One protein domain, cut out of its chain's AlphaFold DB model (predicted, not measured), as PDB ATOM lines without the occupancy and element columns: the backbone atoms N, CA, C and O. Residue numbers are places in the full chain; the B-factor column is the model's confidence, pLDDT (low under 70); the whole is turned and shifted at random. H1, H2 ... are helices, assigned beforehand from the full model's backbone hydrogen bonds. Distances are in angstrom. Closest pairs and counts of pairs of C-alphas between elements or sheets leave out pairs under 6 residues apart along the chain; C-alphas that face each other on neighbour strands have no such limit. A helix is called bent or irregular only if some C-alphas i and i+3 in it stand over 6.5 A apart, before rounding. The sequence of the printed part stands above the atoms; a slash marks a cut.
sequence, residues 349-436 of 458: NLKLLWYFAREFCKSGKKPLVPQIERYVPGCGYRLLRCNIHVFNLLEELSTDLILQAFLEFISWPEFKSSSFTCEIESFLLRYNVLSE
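What this domain is: This is residues 349 to 436 of the 458 residues of the protein "rRNA adenine N(6)-methyltransferase" of Oncopeltus fasciatus (UniProt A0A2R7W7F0). Two helices, H4 and H6, make a wide V with the short H5 at its corner, and H1 sits in the mouth of the V, crossing both steeply. The short H2 and H3, with the loops round them, make the end of the body away from H6, while residues 429 to 436, at the far end of H6, stick out as an arm. The printed part has 88 residues with six named helices, H1 to H6 in order along the chain, and no named strand: the class is all helix. It is compact, with a radius of gyration of the C-alphas of 13.1 A, yet elongated, spanning 41 by 27 by 19 A.

Where its parts are: H1 is residues 349 to 360, 15.9 A from first to last C-alpha, beginning with C-alpha 349 at (-1.721, 96.580, -20.601). H2 is residues 369 to 372, 5.3 A long, and H3 is residues 380 to 385, 9.1 A long. H4 is residues 399 to 411, 18.4 A long, beginning with C-alpha 399 at (-6.698, 107.583, -31.746). H5 is residues 413 to 417, 8.1 A long, and is only just irregular: C-alphas 413 and 416 are 6.6 A apart. H6, the longest helix, is residues 419 to 434, 21.6 A long, ending with C-alpha 434 at (-13.762, 79.374, -26.373).

How they stand to each other: H1 is close to H4 but not clearly touching, with the closest C-alphas, of Leu 353 and Phe 406, 6.8 A apart. These two run opposite ways at a steep tilt of 66 degrees. H1 is also close to H6 but not clearly touching, the closest C-alphas being those of Tyr 355 and Ile 424 at 6.8 A, and their lines are about perpendicular at 79 degrees. H2 and H3 touch, their closest C-alphas being those of Val 369 and Gly 380 at 5.6 A. H3 and H4 only just touch, with 3 pairs of C-alphas within 8 A, H4 with residues 405 to 408 alone; the closest C-alphas are those of Leu 383 and Ala 405 at 6.6 A. H5 is close to H4 but not clearly touching, with the C-alphas of Phe 409 and Phe 415 closest at 7.0 A. H4 and H6 are apart. In H1, H4 and H6 every O i to N i+4 pair is within hydrogen-bond range, in H3 1 of 2, and in H5 0 of 1 beside 1 of 2 O i to N i+3 pairs; H2 is too short for an O i to N i+4 pair.

The domain as a whole: The two C-alphas farthest apart, those of Arg 385 and Glu 436, are 42.8 A apart. Without residues 429 to 436, the body spans 30 by 23 by 18 A. The printed part has no cut. The link from H3 to H4, 13 residues, is long. Residues 432 to 436 are under 70 in pLDDT, against a mean of 89.2 for the printed part of this model.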
ATOM      1  N   ASN A 349      -0.586  95.751 -20.210       95.94
ATOM      2  CA  ASN A 349      -1.721  96.580 -20.601       95.94
ATOM      3  C   ASN A 349      -2.272  96.238 -21.989       95.94
ATOM      4  O   ASN A 349      -3.366  96.680 -22.322       95.94
ATOM      5  N   LEU A 350      -1.592  95.407 -22.790       95.38
ATOM      6  CA  LEU A 350      -2.064  95.017 -24.129       95.38
ATOM      7  C   LEU A 350      -3.451  94.370 -24.112       95.38
ATOM      8  O   LEU A 350      -4.313  94.707 -24.926       95.38
ATOM      9  N   LYS A 351      -3.684  93.453 -23.168       94.88
ATOM     10  CA  LYS A 351      -4.978  92.766 -23.031       94.88
ATOM     11  C   LYS A 351      -6.065  93.735 -22.573       94.88
ATOM     12  O   LYS A 351      -7.184  93.669 -23.080       94.88
ATOM     13  N   LEU A 352      -5.717  94.644 -21.657       95.94
ATOM     14  CA  LEU A 352      -6.615  95.692 -21.174       95.94
ATOM     15  C   LEU A 352      -6.989  96.650 -22.304       95.94
ATOM     16  O   LEU A 352      -8.172  96.902 -22.499       95.94
ATOM     17  N   LEU A 353      -6.015  97.108 -23.094       97.00
ATOM     18  CA  LEU A 353      -6.232  97.992 -24.238       97.00
ATOM     19  C   LEU A 353      -7.106  97.323 -25.296       97.00
ATOM     20  O   LEU A 353      -8.047  97.931 -25.797       97.00
ATOM     21  N   TRP A 354      -6.832  96.059 -25.625       95.00
ATOM     22  CA  TRP A 354      -7.653  95.315 -26.574       95.00
ATOM     23  C   TRP A 354      -9.101  95.206 -26.098       95.00
ATOM     24  O   TRP A 354     -10.016  95.450 -26.882       95.00
ATOM     25  N   TYR A 355      -9.318  94.882 -24.820       94.56
ATOM     26  CA  TYR A 355     -10.660  94.792 -24.246       94.56
ATOM     27  C   TYR A 355     -11.337  96.163 -24.174       94.56
ATOM     28  O   TYR A 355     -12.503  96.272 -24.531       94.56
ATOM     29  N   PHE A 356     -10.608  97.209 -23.782       95.44
ATOM     30  CA  PHE A 356     -11.078  98.593 -23.746       95.44
ATOM     31  C   PHE A 356     -11.539  99.048 -25.130       95.44
ATOM     32  O   PHE A 356     -12.682  99.467 -25.303       95.44
ATOM     33  N   ALA A 357     -10.681  98.895 -26.141       93.56
ATOM     34  CA  ALA A 357     -11.016  99.223 -27.517       93.56
ATOM     35  C   ALA A 357     -12.217  98.392 -27.970       93.56
ATOM     36  O   ALA A 357     -13.173  98.943 -28.509       93.56
ATOM     37  N   ARG A 358     -12.212  97.079 -27.706       91.44
ATOM     38  CA  ARG A 358     -13.333  96.209 -28.054       91.44
ATOM     39  C   ARG A 358     -14.616  96.678 -27.399       91.44
ATOM     40  O   ARG A 358     -15.620  96.621 -28.080       91.44
ATOM     41  N   GLU A 359     -14.618  97.085 -26.135       90.25
ATOM     42  CA  GLU A 359     -15.838  97.429 -25.407       90.25
ATOM     43  C   GLU A 359     -16.384  98.792 -25.811       90.25
ATOM     44  O   GLU A 359     -17.561  98.907 -26.158       90.25
ATOM     45  N   PHE A 360     -15.516  99.797 -25.847       90.31
ATOM     46  CA  PHE A 360     -15.930 101.171 -26.079       90.31
ATOM     47  C   PHE A 360     -15.988 101.508 -27.571       90.31
ATOM     48  O   PHE A 360     -16.952 102.120 -28.015       90.31
ATOM     49  N   CYS A 361     -15.061 101.020 -28.399       88.44
ATOM     50  CA  CYS A 361     -14.936 101.395 -29.816       88.44
ATOM     51  C   CYS A 361     -15.722 100.479 -30.784       88.44
ATOM     52  O   CYS A 361     -15.296 100.264 -31.922       88.44
ATOM     53  N   LYS A 362     -16.865  99.911 -30.363       79.12
ATOM     54  CA  LYS A 362     -17.741  99.093 -31.243       79.12
ATOM     55  C   LYS A 362     -18.562  99.935 -32.218       79.12
ATOM     56  O   LYS A 362     -18.966  99.445 -33.268       79.12
ATOM     57  N   SER A 363     -18.885 101.168 -31.828       75.06
ATOM     58  CA  SER A 363     -19.708 102.093 -32.603       75.06
ATOM     59  C   SER A 363     -19.229 103.517 -32.375       75.06
ATOM     60  O   SER A 363     -19.130 103.957 -31.232       75.06
ATOM     61  N   GLY A 364     -18.992 104.242 -33.469       76.12
ATOM     62  CA  GLY A 364     -18.589 105.649 -33.434       76.12
ATOM     63  C   GLY A 364     -19.640 106.580 -32.825       76.12
ATOM     64  O   GLY A 364     -19.291 107.614 -32.276       76.12
ATOM     65  N   LYS A 365     -20.918 106.180 -32.836       84.00
ATOM     66  CA  LYS A 365     -22.064 107.038 -32.485       84.00
ATOM     67  C   LYS A 365     -22.340 107.174 -30.988       84.00
ATOM     68  O   LYS A 365     -23.325 107.801 -30.607       84.00
ATOM     69  N   LYS A 366     -21.567 106.504 -30.131       87.62
ATOM     70  CA  LYS A 366     -21.777 106.547 -28.680       87.62
ATOM     71  C   LYS A 366     -20.732 107.456 -28.036       87.62
ATOM     72  O   LYS A 366     -19.554 107.321 -28.369       87.62
ATOM     73  N   PRO A 367     -21.131 108.328 -27.097       91.19
ATOM     74  CA  PRO A 367     -20.177 109.153 -26.378       91.19
ATOM     75  C   PRO A 367     -19.313 108.299 -25.446       91.19
ATOM     76  O   PRO A 367     -19.800 107.334 -24.849       91.19
ATOM     77  N   LEU A 368     -18.025 108.624 -25.328       90.94
ATOM     78  CA  LEU A 368     -17.081 107.818 -24.544       90.94
ATOM     79  C   LEU A 368     -17.300 107.976 -23.032       90.94
ATOM     80  O   LEU A 368     -17.395 106.977 -22.317       90.94
ATOM     81  N   VAL A 369     -17.437 109.216 -22.552       93.31
ATOM     82  CA  VAL A 369     -17.538 109.524 -21.112       93.31
ATOM     83  C   VAL A 369     -18.687 108.766 -20.432       93.31
ATOM     84  O   VAL A 369     -18.413 108.041 -19.473       93.31
ATOM     85  N   PRO A 370     -19.939 108.794 -20.938       93.00
ATOM     86  CA  PRO A 370     -21.041 108.077 -20.294       93.00
ATOM     87  C   PRO A 370     -20.894 106.553 -20.335       93.00
ATOM     88  O   PRO A 370     -21.588 105.850 -19.603       93.00
ATOM     89  N   GLN A 371     -20.052 106.010 -21.222       92.31
ATOM     90  CA  GLN A 371     -19.769 104.575 -21.251       92.31
ATOM     91  C   GLN A 371     -18.765 104.192 -20.164       92.31
ATOM     92  O   GLN A 371     -18.987 103.198 -19.476       92.31
ATOM     93  N   ILE A 372     -17.710 104.987 -19.975       93.69
ATOM     94  CA  ILE A 372     -16.707 104.751 -18.928       93.69
ATOM     95  C   ILE A 372     -17.314 104.958 -17.532       93.69
ATOM     96  O   ILE A 372     -17.062 104.154 -16.635       93.69
ATOM     97  N   GLU A 373     -18.195 105.948 -17.350       94.00
ATOM     98  CA  GLU A 373     -18.848 106.206 -16.054       94.00
ATOM     99  C   GLU A 373     -19.714 105.042 -15.542       94.00
ATOM    100  O   GLU A 373     -19.970 104.944 -14.343       94.00
ATOM    101  N   ARG A 374     -20.128 104.112 -16.416       93.50
ATOM    102  CA  ARG A 374     -20.821 102.875 -16.003       93.50
ATOM    103  C   ARG A 374     -19.921 101.942 -15.200       93.50
ATOM    104  O   ARG A 374     -20.425 101.149 -14.411       93.50
ATOM    105  N   TYR A 375     -18.616 102.020 -15.438       94.25
ATOM    106  CA  TYR A 375     -17.604 101.210 -14.772       94.25
ATOM    107  C   TYR A 375     -17.009 101.930 -13.560       94.25
ATOM    108  O   TYR A 375     -16.732 101.286 -12.550       94.25
ATOM    109  N   VAL A 376     -16.841 103.255 -13.645       93.56
ATOM    110  CA  VAL A 376     -16.340 104.097 -12.549       93.56
ATOM    111  C   VAL A 376     -17.220 105.350 -12.423       93.56
ATOM    112  O   VAL A 376     -17.014 106.321 -13.149       93.56
ATOM    113  N   PRO A 377     -18.219 105.356 -11.522       92.38
ATOM    114  CA  PRO A 377     -19.154 106.472 -11.396       92.38
ATOM    115  C   PRO A 377     -18.476 107.807 -11.070       92.38
ATOM    116  O   PRO A 377     -17.589 107.880 -10.221       92.38
ATOM    117  N   GLY A 378     -18.927 108.877 -11.729       91.00
ATOM    118  CA  GLY A 378     -18.439 110.240 -11.501       91.00
ATOM    119  C   GLY A 378     -17.032 110.511 -12.035       91.00
ATOM    120  O   GLY A 378     -16.456 111.543 -11.702       91.00
ATOM    121  N   CYS A 379     -16.456 109.626 -12.852       91.19
ATOM    122  CA  CYS A 379     -15.114 109.812 -13.404       91.19
ATOM    123  C   CYS A 379     -15.047 110.816 -14.567       91.19
ATOM    124  O   CYS A 379     -13.946 111.158 -15.006       91.19
ATOM    125  N   GLY A 380     -16.182 111.296 -15.091       90.81
ATOM    126  CA  GLY A 380     -16.224 112.110 -16.304       90.81
ATOM    127  C   GLY A 380     -15.389 113.387 -16.232       90.81
ATOM    128  O   GLY A 380     -14.761 113.760 -17.221       90.81
ATOM    129  N   TYR A 381     -15.271 114.012 -15.054       92.12
ATOM    130  CA  TYR A 381     -14.429 115.203 -14.883       92.12
ATOM    131  C   TYR A 381     -12.936 114.939 -15.122       92.12
ATOM    132  O   TYR A 381     -12.211 115.871 -15.468       92.12
ATOM    133  N   ARG A 382     -12.461 113.697 -14.948       93.88
ATOM    134  CA  ARG A 382     -11.068 113.319 -15.230       93.88
ATOM    135  C   ARG A 382     -10.828 113.276 -16.739       93.88
ATOM    136  O   ARG A 382      -9.868 113.863 -17.216       93.88
ATOM    137  N   LEU A 383     -11.774 112.711 -17.493       92.94
ATOM    138  CA  LEU A 383     -11.725 112.667 -18.960       92.94
ATOM    139  C   LEU A 383     -11.855 114.060 -19.596       92.94
ATOM    140  O   LEU A 383     -11.200 114.338 -20.598       92.94
ATOM    141  N   LEU A 384     -12.604 114.976 -18.967       91.69
ATOM    142  CA  LEU A 384     -12.661 116.380 -19.395       91.69
ATOM    143  C   LEU A 384     -11.287 117.065 -19.365       91.69
ATOM    144  O   LEU A 384     -10.999 117.881 -20.236       91.69
ATOM    145  N   ARG A 385     -10.415 116.715 -18.408       89.75
ATOM    146  CA  ARG A 385      -9.038 117.244 -18.341       89.75
ATOM    147  C   ARG A 385      -8.154 116.735 -19.482       89.75
ATOM    148  O   ARG A 385      -7.151 117.369 -19.788       89.75
ATOM    149  N   CYS A 386      -8.538 115.632 -20.119       87.62
ATOM    150  CA  CYS A 386      -7.897 115.088 -21.314       87.62
ATOM    151  C   CYS A 386      -8.504 115.642 -22.617       87.62
ATOM    152  O   CYS A 386      -8.295 115.052 -23.669       87.62
ATOM    153  N   ASN A 387      -9.273 116.739 -22.563       90.94
ATOM    154  CA  ASN A 387     -10.014 117.303 -23.701       90.94
ATOM    155  C   ASN A 387     -11.050 116.340 -24.315       90.94
ATOM    156  O   ASN A 387     -11.350 116.418 -25.504       90.94
ATOM    157  N   ILE A 388     -11.616 115.436 -23.508       91.81
ATOM    158  CA  ILE A 388     -12.696 114.534 -23.928       91.81
ATOM    159  C   ILE A 388     -13.989 114.995 -23.263       91.81
ATOM    160  O   ILE A 388     -14.220 114.773 -22.073       91.81
ATOM    161  N   HIS A 389     -14.845 115.653 -24.039       91.19
ATOM    162  CA  HIS A 389     -16.122 116.182 -23.580       91.19
ATOM    163  C   HIS A 389     -17.202 115.104 -23.483       91.19
ATOM    164  O   HIS A 389     -17.191 114.096 -24.186       91.19
ATOM    165  N   VAL A 390     -18.191 115.350 -22.617       89.88
ATOM    166  CA  VAL A 390     -19.286 114.407 -22.318       89.88
ATOM    167  C   VAL A 390     -20.069 114.002 -23.571       89.88
ATOM    168  O   VAL A 390     -20.543 112.871 -23.665       89.88
ATOM    169  N   PHE A 391     -20.180 114.913 -24.540       89.94
ATOM    170  CA  PHE A 391     -20.910 114.702 -25.788       89.94
ATOM    171  C   PHE A 391     -20.034 114.239 -26.949       89.94
ATOM    172  O   PHE A 391     -20.591 113.940 -28.001       89.94
ATOM    173  N   ASN A 392     -18.706 114.161 -26.780       89.81
ATOM    174  CA  ASN A 392     -17.852 113.720 -27.873       89.81
ATOM    175  C   ASN A 392     -18.188 112.287 -28.247       89.81
ATOM    176  O   ASN A 392     -18.060 111.362 -27.434       89.81
ATOM    177  N   LEU A 393     -18.607 112.124 -29.497       88.81
ATOM    178  CA  LEU A 393     -18.822 110.820 -30.084       88.81
ATOM    179  C   LEU A 393     -17.466 110.173 -30.332       88.81
ATOM    180  O   LEU A 393     -16.488 110.844 -30.652       88.81
ATOM    181  N   LEU A 394     -17.396 108.852 -30.208       86.25
ATOM    182  CA  LEU A 394     -16.150 108.137 -30.463       86.25
ATOM    183  C   LEU A 394     -15.584 108.422 -31.854       86.25
ATOM    184  O   LEU A 394     -14.374 108.554 -31.974       86.25
ATOM    185  N   GLU A 395     -16.431 108.556 -32.880       84.88
ATOM    186  CA  GLU A 395     -15.999 108.885 -34.251       84.88
ATOM    187  C   GLU A 395     -15.321 110.250 -34.413       84.88
ATOM    188  O   GLU A 395     -14.592 110.453 -35.387       84.88
ATOM    189  N   GLU A 396     -15.530 111.156 -33.460       86.25
ATOM    190  CA  GLU A 396     -14.907 112.481 -33.422       86.25
ATOM    191  C   GLU A 396     -13.532 112.442 -32.743       86.25
ATOM    192  O   GLU A 396     -12.696 113.308 -32.998       86.25
ATOM    193  N   LEU A 397     -13.275 111.437 -31.899       88.44
ATOM    194  CA  LEU A 397     -12.034 111.325 -31.139       88.44
ATOM    195  C   LEU A 397     -10.898 110.782 -32.010       88.44
ATOM    196  O   LEU A 397     -11.044 109.770 -32.699       88.44
ATOM    197  N   SER A 398      -9.730 111.422 -31.919       88.81
ATOM    198  CA  SER A 398      -8.504 110.877 -32.496       88.81
ATOM    199  C   SER A 398      -8.065 109.623 -31.737       88.81
ATOM    200  O   SER A 398      -8.413 109.398 -30.573       88.81
ATOM    201  N   THR A 399      -7.255 108.788 -32.386       90.12
ATOM    202  CA  THR A 399      -6.698 107.583 -31.746       90.12
ATOM    203  C   THR A 399      -5.839 107.925 -30.529       90.12
ATOM    204  O   THR A 399      -5.883 107.190 -29.546       90.12
ATOM    205  N   ASP A 400      -5.131 109.054 -30.555       91.44
ATOM    206  CA  ASP A 400      -4.305 109.503 -29.433       91.44
ATOM    207  C   ASP A 400      -5.162 109.871 -28.220       91.44
ATOM    208  O   ASP A 400      -4.838 109.472 -27.104       91.44
ATOM    209  N   LEU A 401      -6.309 110.531 -28.430       92.56
ATOM    210  CA  LEU A 401      -7.264 110.803 -27.351       92.56
ATOM    211  C   LEU A 401      -7.884 109.513 -26.805       92.56
ATOM    212  O   LEU A 401      -8.065 109.384 -25.597       92.56
ATOM    213  N   ILE A 402      -8.179 108.529 -27.661       92.88
ATOM    214  CA  ILE A 402      -8.679 107.218 -27.212       92.88
ATOM    215  C   ILE A 402      -7.617 106.486 -26.379       92.88
ATOM    216  O   ILE A 402      -7.943 105.908 -25.340       92.88
ATOM    217  N   LEU A 403      -6.351 106.516 -26.803       94.88
ATOM    218  CA  LEU A 403      -5.242 105.934 -26.050       94.88
ATOM    219  C   LEU A 403      -5.029 106.668 -24.719       94.88
ATOM    220  O   LEU A 403      -4.873 106.020 -23.688       94.88
ATOM    221  N   GLN A 404      -5.084 108.000 -24.714       95.31
ATOM    222  CA  GLN A 404      -4.990 108.797 -23.494       95.31
ATOM    223  C   GLN A 404      -6.137 108.476 -22.529       95.31
ATOM    224  O   GLN A 404      -5.892 108.285 -21.341       95.31
ATOM    225  N   ALA A 405      -7.369 108.336 -23.032       95.12
ATOM    226  CA  ALA A 405      -8.513 107.916 -22.228       95.12
ATOM    227  C   ALA A 405      -8.297 106.536 -21.600       95.12
ATOM    228  O   ALA A 405      -8.645 106.330 -20.442       95.12
ATOM    229  N   PHE A 406      -7.716 105.597 -22.353       96.56
ATOM    230  CA  PHE A 406      -7.362 104.277 -21.841       96.56
ATOM    231  C   PHE A 406      -6.316 104.362 -20.722       96.56
ATOM    232  O   PHE A 406      -6.527 103.781 -19.659       96.56
ATOM    233  N   LEU A 407      -5.218 105.092 -20.941       97.19
ATOM    234  CA  LEU A 407      -4.145 105.253 -19.954       97.19
ATOM    235  C   LEU A 407      -4.652 105.925 -18.672       97.19
ATOM    236  O   LEU A 407      -4.356 105.465 -17.571       97.19
ATOM    237  N   GLU A 408      -5.471 106.965 -18.818       95.88
ATOM    238  CA  GLU A 408      -6.128 107.641 -17.702       95.88
ATOM    239  C   GLU A 408      -7.055 106.667 -16.957       95.88
ATOM    240  O   GLU A 408      -6.937 106.514 -15.743       95.88
ATOM    241  N   PHE A 409      -7.902 105.922 -17.677       95.81
ATOM    242  CA  PHE A 409      -8.846 104.957 -17.104       95.81
ATOM    243  C   PHE A 409      -8.169 103.880 -16.247       95.81
ATOM    244  O   PHE A 409      -8.644 103.587 -15.149       95.81
ATOM    245  N   ILE A 410      -7.053 103.305 -16.710       95.94
ATOM    246  CA  ILE A 410      -6.335 102.261 -15.958       95.94
ATOM    247  C   ILE A 410      -5.505 102.815 -14.791       95.94
ATOM    248  O   ILE A 410      -5.129 102.055 -13.897       95.94
ATOM    249  N   SER A 411      -5.214 104.121 -14.783       95.00
ATOM    250  CA  SER A 411      -4.452 104.778 -13.712       95.00
ATOM    251  C   SER A 411      -5.275 105.016 -12.443       95.00
ATOM    252  O   SER A 411      -4.723 105.245 -11.363       95.00
ATOM    253  N   TRP A 412      -6.604 104.969 -12.553       95.25
ATOM    254  CA  TRP A 412      -7.505 105.314 -11.465       95.25
ATOM    255  C   TRP A 412      -7.457 104.292 -10.320       95.25
ATOM    256  O   TRP A 412      -7.522 103.086 -10.572       95.25
ATOM    257  N   PRO A 413      -7.427 104.732  -9.046       93.69
ATOM    258  CA  PRO A 413      -7.479 103.823  -7.898       93.69
ATOM    259  C   PRO A 413      -8.682 102.873  -7.936       93.69
ATOM    260  O   PRO A 413      -8.573 101.704  -7.561       93.69
ATOM    261  N   GLU A 414      -9.817 103.366  -8.434       94.81
ATOM    262  CA  GLU A 414     -11.081 102.640  -8.528       94.81
ATOM    263  C   GLU A 414     -11.063 101.541  -9.602       94.81
ATOM    264  O   GLU A 414     -11.866 100.607  -9.529       94.81
ATOM    265  N   PHE A 415     -10.141 101.613 -10.573       93.62
ATOM    266  CA  PHE A 415     -10.057 100.684 -11.701       93.62
ATOM    267  C   PHE A 415      -9.947  99.232 -11.232       93.62
ATOM    268  O   PHE A 415     -10.706  98.379 -11.690       93.62
ATOM    269  N   LYS A 416      -9.063  98.954 -10.264       90.69
ATOM    270  CA  LYS A 416      -8.813  97.592  -9.761       90.69
ATOM    271  C   LYS A 416     -10.074  96.930  -9.200       90.69
ATOM    272  O   LYS A 416     -10.259  95.730  -9.375       90.69
ATOM    273  N   SER A 417     -10.934  97.718  -8.561       92.19
ATOM    274  CA  SER A 417     -12.206  97.284  -7.968       92.19
ATOM    275  C   SER A 417     -13.421  97.458  -8.887       92.19
ATOM    276  O   SER A 417     -14.543  97.189  -8.461       92.19
ATOM    277  N   SER A 418     -13.233  97.959 -10.108       93.69
ATOM    278  CA  SER A 418     -14.337  98.242 -11.028       93.69
ATOM    279  C   SER A 418     -14.946  96.958 -11.599       93.69
ATOM    280  O   SER A 418     -14.299  95.918 -11.683       93.69
ATOM    281  N   SER A 419     -16.189  97.025 -12.080       93.12
ATOM    282  CA  SER A 419     -16.791  95.898 -12.808       93.12
ATOM    283  C   SER A 419     -16.039  95.561 -14.103       93.12
ATOM    284  O   SER A 419     -16.124  94.430 -14.579       93.12
ATOM    285  N   PHE A 420     -15.256  96.500 -14.647       94.62
ATOM    286  CA  PHE A 420     -14.474  96.302 -15.866       94.62
ATOM    287  C   PHE A 420     -13.406  95.221 -15.686       94.62
ATOM    288  O   PHE A 420     -13.252  94.369 -16.560       94.62
ATOM    289  N   THR A 421     -12.687  95.219 -14.554       92.75
ATOM    290  CA  THR A 421     -11.642  94.219 -14.271       92.75
ATOM    291  C   THR A 421     -12.244  92.822 -14.118       92.75
ATOM    292  O   THR A 421     -11.762  91.867 -14.727       92.75
ATOM    293  N   CYS A 422     -13.375  92.702 -13.420       91.81
ATOM    294  CA  CYS A 422     -14.105  91.437 -13.327       91.81
ATOM    295  C   CYS A 422     -14.595  90.942 -14.699       91.81
ATOM    296  O   CYS A 422     -14.549  89.742 -14.998       91.81
ATOM    297  N   GLU A 423     -15.072  91.854 -15.549       93.88
ATOM    298  CA  GLU A 423     -15.551  91.535 -16.893       93.88
ATOM    299  C   GLU A 423     -14.422  91.070 -17.821       93.88
ATOM    300  O   GLU A 423     -14.600  90.067 -18.523       93.88
ATOM    301  N   ILE A 424     -13.264  91.741 -17.817       92.62
ATOM    302  CA  ILE A 424     -12.116  91.317 -18.627       92.62
ATOM    303  C   ILE A 424     -11.557  89.981 -18.142       92.62
ATOM    304  O   ILE A 424     -11.299  89.121 -18.978       92.62
ATOM    305  N   GLU A 425     -11.430  89.750 -16.837       91.12
ATOM    306  CA  GLU A 425     -10.974  88.460 -16.300       91.12
ATOM    307  C   GLU A 425     -11.917  87.330 -16.724       91.12
ATOM    308  O   GLU A 425     -11.488  86.335 -17.317       91.12
ATOM    309  N   SER A 426     -13.223  87.525 -16.529       91.12
ATOM    310  CA  SER A 426     -14.256  86.580 -16.964       91.12
ATOM    311  C   SER A 426     -14.229  86.360 -18.477       91.12
ATOM    312  O   SER A 426     -14.483  85.259 -18.975       91.12
ATOM    313  N   PHE A 427     -13.945  87.411 -19.247       89.56
ATOM    314  CA  PHE A 427     -13.800  87.308 -20.689       89.56
ATOM    315  C   PHE A 427     -12.550  86.538 -21.084       89.56
ATOM    316  O   PHE A 427     -12.662  85.668 -21.932       89.56
ATOM    317  N   LEU A 428     -11.387  86.822 -20.504       87.38
ATOM    318  CA  LEU A 428     -10.129  86.159 -20.842       87.38
ATOM    319  C   LEU A 428     -10.169  84.678 -20.468       87.38
ATOM    320  O   LEU A 428      -9.726  83.851 -21.260       87.38
ATOM    321  N   LEU A 429     -10.784  84.330 -19.335       86.19
ATOM    322  CA  LEU A 429     -11.068  82.939 -18.978       86.19
ATOM    323  C   LEU A 429     -11.918  82.268 -20.059       86.19
ATOM    324  O   LEU A 429     -11.533  81.233 -20.596       86.19
ATOM    325  N   ARG A 430     -13.033  82.895 -20.455       82.31
ATOM    326  CA  ARG A 430     -13.870  82.377 -21.546       82.31
ATOM    327  C   ARG A 430     -13.160  82.372 -22.885       82.31
ATOM    328  O   ARG A 430     -13.423  81.483 -23.661       82.31
ATOM    329  N   TYR A 431     -12.299  83.330 -23.190       77.56
ATOM    330  CA  TYR A 431     -11.592  83.416 -24.462       77.56
ATOM    331  C   TYR A 431     -10.557  82.298 -24.578       77.56
ATOM    332  O   TYR A 431     -10.471  81.633 -25.612       77.56
ATOM    333  N   ASN A 432      -9.839  82.026 -23.490       69.69
ATOM    334  CA  ASN A 432      -8.926  80.894 -23.393       69.69
ATOM    335  C   ASN A 432      -9.669  79.558 -23.550       69.69
ATOM    336  O   ASN A 432      -9.125  78.672 -24.199       69.69
ATOM    337  N   VAL A 433     -10.917  79.469 -23.065       59.00
ATOM    338  CA  VAL A 433     -11.798  78.288 -23.185       59.00
ATOM    339  C   VAL A 433     -12.568  78.214 -24.521       59.00
ATOM    340  O   VAL A 433     -12.800  77.146 -25.068       59.00
ATOM    341  N   LEU A 434     -12.980  79.328 -25.123       52.03
ATOM    342  CA  LEU A 434     -13.762  79.374 -26.373       52.03
ATOM    343  C   LEU A 434     -12.880  79.222 -27.598       52.03
ATOM    344  O   LEU A 434     -13.287  78.603 -28.582       52.03
ATOM    345  N   SER A 435     -11.633  79.680 -27.499       52.47
ATOM    346  CA  SER A 435     -10.608  79.193 -28.405       52.47
ATOM    347  C   SER A 435     -10.522  77.660 -28.377       52.47
ATOM    348  O   SER A 435      -9.947  77.109 -29.307       52.47
ATOM    349  N   GLU A 436     -11.016  76.948 -27.346       43.09
ATOM    350  CA  GLU A 436     -10.996  75.473 -27.264       43.09
ATOM    351  C   GLU A 436     -12.191  74.835 -27.985       43.09
ATOM    352  O   GLU A 436     -12.140  73.643 -28.278       43.09
TER     353      GLU A 436